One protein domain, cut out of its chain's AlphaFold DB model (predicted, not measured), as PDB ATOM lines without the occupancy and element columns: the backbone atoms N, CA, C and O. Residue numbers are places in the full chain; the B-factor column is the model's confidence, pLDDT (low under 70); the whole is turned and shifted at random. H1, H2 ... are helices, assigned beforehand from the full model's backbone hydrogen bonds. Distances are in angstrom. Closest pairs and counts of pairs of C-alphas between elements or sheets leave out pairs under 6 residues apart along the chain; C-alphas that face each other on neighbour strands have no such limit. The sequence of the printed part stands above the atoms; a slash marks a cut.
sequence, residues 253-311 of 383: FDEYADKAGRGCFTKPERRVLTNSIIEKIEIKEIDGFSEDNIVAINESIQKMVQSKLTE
ATOM      1  N   PHE A 253      -0.603   6.722 153.739       86.88
ATOM      2  CA  PHE A 253       0.497   6.662 154.703       86.88
ATOM      3  C   PHE A 253       0.136   7.355 156.018       86.88
ATOM      4  O   PHE A 253       0.426   6.827 157.088       86.88
ATOM      5  N   ASP A 254      -0.509   8.518 155.941       85.31
ATOM      6  CA  ASP A 254      -0.944   9.272 157.116       85.31
ATOM      7  C   ASP A 254      -2.011   8.510 157.919       85.31
ATOM      8  O   ASP A 254      -1.921   8.425 159.142       85.31
ATOM      9  N   GLU A 255      -2.976   7.882 157.244       84.31
ATOM     10  CA  GLU A 255      -4.016   7.081 157.904       84.31
ATOM     11  C   GLU A 255      -3.447   5.869 158.658       84.31
ATOM     12  O   GLU A 255      -3.869   5.574 159.779       84.31
ATOM     13  N   TYR A 256      -2.492   5.148 158.059       85.50
ATOM     14  CA  TYR A 256      -1.870   3.992 158.711       85.50
ATOM     15  C   TYR A 256      -0.871   4.392 159.802       85.50
ATOM     16  O   TYR A 256      -0.753   3.666 160.789       85.50
ATOM     17  N   ALA A 257      -0.195   5.539 159.671       85.69
ATOM     18  CA  ALA A 257       0.638   6.082 160.744       85.69
ATOM     19  C   ALA A 257      -0.193   6.332 162.009       85.69
ATOM     20  O   ALA A 257       0.170   5.849 163.080       85.69
ATOM     21  N   ASP A 258      -1.349   6.988 161.863       82.44
ATOM     22  CA  ASP A 258      -2.253   7.262 162.982       82.44
ATOM     23  C   ASP A 258      -2.769   5.976 163.637       82.44
ATOM     24  O   ASP A 258      -2.762   5.859 164.862       82.44
ATOM     25  N   LYS A 259      -3.184   4.983 162.833       84.50
ATOM     26  CA  LYS A 259      -3.632   3.672 163.342       84.50
ATOM     27  C   LYS A 259      -2.542   2.947 164.131       84.50
ATOM     28  O   LYS A 259      -2.853   2.226 165.073       84.50
ATOM     29  N   ALA A 260      -1.280   3.135 163.752       83.50
ATOM     30  CA  ALA A 260      -0.127   2.560 164.435       83.50
ATOM     31  C   ALA A 260       0.355   3.397 165.638       83.50
ATOM     32  O   ALA A 260       1.374   3.057 166.236       83.50
ATOM     33  N   GLY A 261      -0.325   4.500 165.983       80.19
ATOM     34  CA  GLY A 261       0.104   5.414 167.047       80.19
ATOM     35  C   GLY A 261       1.413   6.147 166.737       80.19
ATOM     36  O   GLY A 261       2.097   6.619 167.644       80.19
ATOM     37  N   ARG A 262       1.794   6.220 165.458       82.50
ATOM     38  CA  ARG A 262       3.022   6.855 164.982       82.50
ATOM     39  C   ARG A 262       2.733   8.296 164.556       82.50
ATOM     40  O   ARG A 262       1.665   8.601 164.040       82.50
ATOM     41  N   GLY A 263       3.723   9.179 164.705       74.25
ATOM     42  CA  GLY A 263       3.707  10.484 164.033       74.25
ATOM     43  C   GLY A 263       3.741  10.366 162.500       74.25
ATOM     44  O   GLY A 263       3.940   9.288 161.940       74.25
ATOM     45  N   CYS A 264       3.590  11.492 161.801       77.81
ATOM     46  CA  CYS A 264       3.591  11.526 160.338       77.81
ATOM     47  C   CYS A 264       4.876  10.944 159.728       77.81
ATOM     48  O   CYS A 264       5.984  11.277 160.154       77.81
ATOM     49  N   PHE A 265       4.733  10.158 158.655       80.56
ATOM     50  CA  PHE A 265       5.879   9.766 157.833       80.56
ATOM     51  C   PHE A 265       6.565  11.000 157.255       80.56
ATOM     52  O   PHE A 265       5.913  11.858 156.640       80.56
ATOM     53  N   THR A 266       7.886  11.054 157.395       83.06
ATOM     54  CA  THR A 266       8.712  12.102 156.797       83.06
ATOM     55  C   THR A 266       8.736  11.973 155.269       83.06
ATOM     56  O   THR A 266       8.485  10.906 154.706       83.06
ATOM     57  N   LYS A 267       9.051  13.064 154.553       83.62
ATOM     58  CA  LYS A 267       9.161  13.033 153.080       83.62
ATOM     59  C   LYS A 267      10.147  11.960 152.568       83.62
ATOM     60  O   LYS A 267       9.794  11.292 151.596       83.62
ATOM     61  N   PRO A 268      11.336  11.763 153.176       86.00
ATOM     62  CA  PRO A 268      12.251  10.694 152.775       86.00
ATOM     63  C   PRO A 268      11.654   9.298 152.967       86.00
ATOM     64  O   PRO A 268      11.701   8.493 152.043       86.00
ATOM     65  N   GLU A 269      11.018   9.030 154.111       85.00
ATOM     66  CA  GLU A 269      10.387   7.730 154.383       85.00
ATOM     67  C   GLU A 269       9.279   7.416 153.377       85.00
ATOM     68  O   GLU A 269       9.221   6.307 152.851       85.00
ATOM     69  N   ARG A 270       8.444   8.409 153.035       85.50
ATOM     70  CA  ARG A 270       7.410   8.238 152.001       85.50
ATOM     71  C   ARG A 270       8.012   7.880 150.645       85.50
ATOM     72  O   ARG A 270       7.458   7.027 149.957       85.50
ATOM     73  N   ARG A 271       9.130   8.505 150.255       86.19
ATOM     74  CA  ARG A 271       9.821   8.189 148.989       86.19
ATOM     75  C   ARG A 271      10.346   6.760 148.983       86.19
ATOM     76  O   ARG A 271      10.104   6.046 148.020       86.19
ATOM     77  N   VAL A 272      10.999   6.335 150.065       88.81
ATOM     78  CA  VAL A 272      11.525   4.967 150.191       88.81
ATOM     79  C   VAL A 272      10.398   3.937 150.116       88.81
ATOM     80  O   VAL A 272      10.490   2.988 149.343       88.81
ATOM     81  N   LEU A 273       9.305   4.147 150.857       85.62
ATOM     82  CA  LEU A 273       8.142   3.254 150.829       85.62
ATOM     83  C   LEU A 273       7.504   3.189 149.439       85.62
ATOM     84  O   LEU A 273       7.198   2.106 148.952       85.62
ATOM     85  N   THR A 274       7.335   4.340 148.788       87.44
ATOM     86  CA  THR A 274       6.735   4.420 147.451       87.44
ATOM     87  C   THR A 274       7.594   3.698 146.411       87.44
ATOM     88  O   THR A 274       7.065   2.911 145.631       87.44
ATOM     89  N   ASN A 275       8.915   3.903 146.438       87.44
ATOM     90  CA  ASN A 275       9.842   3.233 145.525       87.44
ATOM     91  C   ASN A 275       9.879   1.720 145.768       87.44
ATOM     92  O   ASN A 275       9.810   0.955 144.817       87.44
ATOM     93  N   SER A 276       9.881   1.284 147.031       89.38
ATOM     94  CA  SER A 276       9.847  -0.145 147.359       89.38
ATOM     95  C   SER A 276       8.557  -0.830 146.889       89.38
ATOM     96  O   SER A 276       8.587  -1.990 146.483       89.38
ATOM     97  N   ILE A 277       7.416  -0.132 146.926       87.94
ATOM     98  CA  ILE A 277       6.153  -0.647 146.374       87.94
ATOM     99  C   ILE A 277       6.239  -0.738 144.848       87.94
ATOM    100  O   ILE A 277       5.847  -1.755 144.285       87.94
ATOM    101  N   ILE A 278       6.774   0.293 144.189       88.56
ATOM    102  CA  ILE A 278       6.976   0.308 142.735       88.56
ATOM    103  C   ILE A 278       7.848  -0.864 142.277       88.56
ATOM    104  O   ILE A 278       7.441  -1.597 141.382       88.56
ATOM    105  N   GLU A 279       8.999  -1.075 142.917       87.69
ATOM    106  CA  GLU A 279       9.930  -2.162 142.584       87.69
ATOM    107  C   GLU A 279       9.275  -3.545 142.713       87.69
ATOM    108  O   GLU A 279       9.584  -4.461 141.958       87.69
ATOM    109  N   LYS A 280       8.334  -3.712 143.650       89.38
ATOM    110  CA  LYS A 280       7.611  -4.980 143.839       89.38
ATOM    111  C   LYS A 280       6.511  -5.236 142.811       89.38
ATOM    112  O   LYS A 280       6.100  -6.383 142.668       89.38
ATOM    113  N   ILE A 281       5.993  -4.191 142.170       87.00
ATOM    114  CA  ILE A 281       4.902  -4.277 141.183       87.00
ATOM    115  C   ILE A 281       5.462  -4.349 139.752       87.00
ATOM    116  O   ILE A 281       4.722  -4.657 138.821       87.00
ATOM    117  N   GLU A 282       6.759  -4.092 139.573       85.75
ATOM    118  CA  GLU A 282       7.428  -4.114 138.276       85.75
ATOM    119  C   GLU A 282       7.216  -5.444 137.539       85.75
ATOM    120  O   GLU A 282       7.540  -6.533 138.024       85.75
ATOM    121  N   ILE A 283       6.672  -5.333 136.332       86.00
ATOM    122  CA  ILE A 283       6.390  -6.462 135.459       86.00
ATOM    123  C   ILE A 283       7.622  -6.711 134.594       86.00
ATOM    124  O   ILE A 283       8.033  -5.830 133.842       86.00
ATOM    125  N   LYS A 284       8.206  -7.910 134.688       84.50
ATOM    126  CA  LYS A 284       9.437  -8.255 133.957       84.50
ATOM    127  C   LYS A 284       9.185  -8.840 132.572       84.50
ATOM    128  O   LYS A 284       9.929  -8.538 131.651       84.50
ATOM    129  N   GLU A 285       8.153  -9.664 132.430       81.94
ATOM    130  CA  GLU A 285       7.833 -10.347 131.177       81.94
ATOM    131  C   GLU A 285       6.323 -10.596 131.098       81.94
ATOM    132  O   GLU A 285       5.690 -10.927 132.104       81.94
ATOM    133  N   ILE A 286       5.746 -10.404 129.908       84.44
ATOM    134  CA  ILE A 286       4.368 -10.776 129.572       84.44
ATOM    135  C   ILE A 286       4.394 -11.411 128.182       84.44
ATOM    136  O   ILE A 286       4.828 -10.775 127.220       84.44
ATOM    137  N   ASP A 287       3.875 -12.635 128.068       81.75
ATOM    138  CA  ASP A 287       3.740 -13.330 126.786       81.75
ATOM    139  C   ASP A 287       2.961 -12.484 125.765       81.75
ATOM    140  O   ASP A 287       1.852 -12.009 126.025       81.75
ATOM    141  N   GLY A 288       3.541 -12.315 124.574       80.44
ATOM    142  CA  GLY A 288       2.926 -11.576 123.467       80.44
ATOM    143  C   GLY A 288       3.115 -10.054 123.500       80.44
ATOM    144  O   GLY A 288       2.566  -9.370 122.636       80.44
ATOM    145  N   PHE A 289       3.895  -9.512 124.441       84.81
ATOM    146  CA  PHE A 289       4.255  -8.090 124.494       84.81
ATOM    147  C   PHE A 289       5.727  -7.869 124.119       84.81
ATOM    148  O   PHE A 289       6.597  -8.648 124.497       84.81
ATOM    149  N   SER A 290       6.020  -6.796 123.374       86.81
ATOM    150  CA  SER A 290       7.399  -6.351 123.136       86.81
ATOM    151  C   SER A 290       8.000  -5.716 124.394       86.81
ATOM    152  O   SER A 290       7.266  -5.195 125.238       86.81
ATOM    153  N   GLU A 291       9.332  -5.692 124.490       85.31
ATOM    154  CA  GLU A 291      10.052  -5.017 125.584       85.31
ATOM    155  C   GLU A 291       9.627  -3.544 125.727       85.31
ATOM    156  O   GLU A 291       9.328  -3.095 126.833       85.31
ATOM    157  N   ASP A 292       9.480  -2.822 124.611       86.69
ATOM    158  CA  ASP A 292       9.020  -1.426 124.607       86.69
ATOM    159  C   ASP A 292       7.622  -1.262 125.231       86.69
ATOM    160  O   ASP A 292       7.371  -0.311 125.979       86.69
ATOM    161  N   ASN A 293       6.707  -2.205 124.975       87.44
ATOM    162  CA  ASN A 293       5.367  -2.165 125.560       87.44
ATOM    163  C   ASN A 293       5.402  -2.448 127.068       87.44
ATOM    164  O   ASN A 293       4.640  -1.842 127.823       87.44
ATOM    165  N   ILE A 294       6.289  -3.342 127.520       86.81
ATOM    166  CA  ILE A 294       6.472  -3.650 128.946       86.81
ATOM    167  C   ILE A 294       7.009  -2.419 129.688       86.81
ATOM    168  O   ILE A 294       6.481  -2.064 130.745       86.81
ATOM    169  N   VAL A 295       7.990  -1.713 129.115       88.94
ATOM    170  CA  VAL A 295       8.515  -0.455 129.675       88.94
ATOM    171  C   VAL A 295       7.404   0.594 129.791       88.94
ATOM    172  O   VAL A 295       7.199   1.151 130.871       88.94
ATOM    173  N   ALA A 296       6.625   0.813 128.728       89.19
ATOM    174  CA  ALA A 296       5.535   1.792 128.732       89.19
ATOM    175  C   ALA A 296       4.440   1.469 129.771       89.19
ATOM    176  O   ALA A 296       3.929   2.366 130.452       89.19
ATOM    177  N   ILE A 297       4.091   0.187 129.929       89.00
ATOM    178  CA  ILE A 297       3.135  -0.270 130.947       89.00
ATOM    179  C   ILE A 297       3.686  -0.015 132.351       89.00
ATOM    180  O   ILE A 297       2.977   0.563 133.180       89.00
ATOM    181  N   ASN A 298       4.941  -0.385 132.615       89.81
ATOM    182  CA  ASN A 298       5.577  -0.160 133.912       89.81
ATOM    183  C   ASN A 298       5.620   1.332 134.263       89.81
ATOM    184  O   ASN A 298       5.237   1.696 135.374       89.81
ATOM    185  N   GLU A 299       5.974   2.217 133.330       91.12
ATOM    186  CA  GLU A 299       5.933   3.666 133.570       91.12
ATOM    187  C   GLU A 299       4.525   4.171 133.923       91.12
ATOM    188  O   GLU A 299       4.357   5.019 134.809       91.12
ATOM    189  N   SER A 300       3.495   3.663 133.241       90.81
ATOM    190  CA  SER A 300       2.098   4.017 133.508       90.81
ATOM    191  C   SER A 300       1.652   3.551 134.898       90.81
ATOM    192  O   SER A 300       1.092   4.333 135.675       90.81
ATOM    193  N   ILE A 301       1.975   2.306 135.261       89.50
ATOM    194  CA  ILE A 301       1.687   1.734 136.582       89.50
ATOM    195  C   ILE A 301       2.420   2.518 137.673       89.50
ATOM    196  O   ILE A 301       1.807   2.891 138.672       89.50
ATOM    197  N   GLN A 302       3.700   2.838 137.475       91.12
ATOM    198  CA  GLN A 302       4.493   3.626 138.421       91.12
ATOM    199  C   GLN A 302       3.853   4.985 138.706       91.12
ATOM    200  O   GLN A 302       3.659   5.349 139.871       91.12
ATOM    201  N   LYS A 303       3.462   5.716 137.654       90.69
ATOM    202  CA  LYS A 303       2.762   7.006 137.779       90.69
ATOM    203  C   LYS A 303       1.426   6.849 138.510       90.69
ATOM    204  O   LYS A 303       1.109   7.653 139.389       90.69
ATOM    205  N   MET A 304       0.659   5.807 138.192       90.00
ATOM    206  CA  MET A 304      -0.627   5.525 138.833       90.00
ATOM    207  C   MET A 304      -0.472   5.233 140.332       90.00
ATOM    208  O   MET A 304      -1.179   5.824 141.150       90.00
ATOM    209  N   VAL A 305       0.478   4.369 140.699       89.44
ATOM    210  CA  VAL A 305       0.767   3.992 142.089       89.44
ATOM    211  C   VAL A 305       1.243   5.204 142.887       89.44
ATOM    212  O   VAL A 305       0.704   5.473 143.960       89.44
ATOM    213  N   GLN A 306       2.190   5.989 142.359       88.00
ATOM    214  CA  GLN A 306       2.652   7.221 143.015       88.00
ATOM    215  C   GLN A 306       1.504   8.201 143.266       88.00
ATOM    216  O   GLN A 306       1.373   8.738 144.371       88.00
ATOM    217  N   SER A 307       0.654   8.408 142.260       87.56
ATOM    218  CA  SER A 307      -0.518   9.274 142.374       87.56
ATOM    219  C   SER A 307      -1.462   8.781 143.474       87.56
ATOM    220  O   SER A 307      -1.767   9.525 144.403       87.56
ATOM    221  N   LYS A 308      -1.834   7.496 143.463       87.50
ATOM    222  CA  LYS A 308      -2.772   6.921 144.441       87.50
ATOM    223  C   LYS A 308      -2.247   6.907 145.874       87.50
ATOM    224  O   LYS A 308      -3.009   7.166 146.799       87.50
ATOM    225  N   LEU A 309      -0.957   6.645 146.076       87.06
ATOM    226  CA  LEU A 309      -0.346   6.647 147.411       87.06
ATOM    227  C   LEU A 309      -0.238   8.057 148.011       87.06
ATOM    228  O   LEU A 309      -0.211   8.221 149.233       87.06
ATOM    229  N   THR A 310      -0.162   9.082 147.161       83.88
ATOM    230  CA  THR A 310      -0.080  10.483 147.595       83.88
ATOM    231  C   THR A 310      -1.432  11.190 147.621       83.88
ATOM    232  O   THR A 310      -1.550  12.228 148.278       83.88
ATOM    233  N   GLU A 311      -2.448  10.619 146.974       86.25
ATOM    234  CA  GLU A 311      -3.803  11.148 146.914       86.25
ATOM    235  C   GLU A 311      -4.416  11.282 148.311       86.25
ATOM    236  O   GLU A 311      -4.366  10.384 149.153       86.25
TER     237      GLU A 311
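Overview. This is residues 253 to 311 of the 383 residues of an uncharacterized protein of Ruminococcus sp. AM26-12LB (UniProt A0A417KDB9). What shape does the model make? It is a loose helical hairpin drawn out into a rod, with the long helix H3 and the shorter H2 crossing at a slant and touching over part of their lengths. The small helix H1 lies toward one end of the rod, and residues 287 to 293 stick out at the other. What is it built of? The printed part has 59 residues with three named helices, in the order H1, H2, H3, and no named strand, and its class is all helix. How spread out is it? It is loose, with a radius of gyration of the C-alphas of 14.7 A and spans of 47 by 17 by 16 A.

Arrangement. What does the longest helix touch? H3, residues 291 to 310, touches H2, residues 267 to 281, and the two form a helical hairpin, running opposite ways at a steep tilt of 39 degrees. H2 touches H3 with residues 274 to 278 alone, and H3 touches H2 with residues 302 to 309 alone; the closest C-alphas of the two helices, those of Ile 278 and Gln 302, are 6.0 A apart. Where is the first helix? H1, residues 253 to 259, is close to H2 but not clearly touching, about perpendicular at 77 degrees, with the closest C-alphas, those of Phe 253 and Arg 270, 7.6 A apart. It is also close to H3 but not clearly touching, where the closest C-alphas, those of Phe 253 and Leu 309, are 7.3 A apart. Are the helix backbones intact? In H1, H2 and H3 every O i to N i+4 pair is within hydrogen-bond range.

Along the chain. Where does H3 run? It goes 28.8 A from C-alpha 291 at (10.052, -5.017, 125.584) to C-alpha 310 at (-0.080, 10.483, 147.595). How long are the others? H2 measures 21.4 A from first to last C-alpha, and H1 10.0 A, beginning at C-alpha 253 at (0.497, 6.662, 154.703).

Size, cuts and confidence. How far does it reach? The two C-alphas farthest apart, those of Gly 261 and Gly 288, are 46.9 A apart. Are there cuts or long links? The printed part has no cut, and the links H1 to H2, of 7 residues, and H2 to H3, of 9, are short. Is confidence low anywhere? No printed residue is under 70, and the mean pLDDT of the printed part is 86.0.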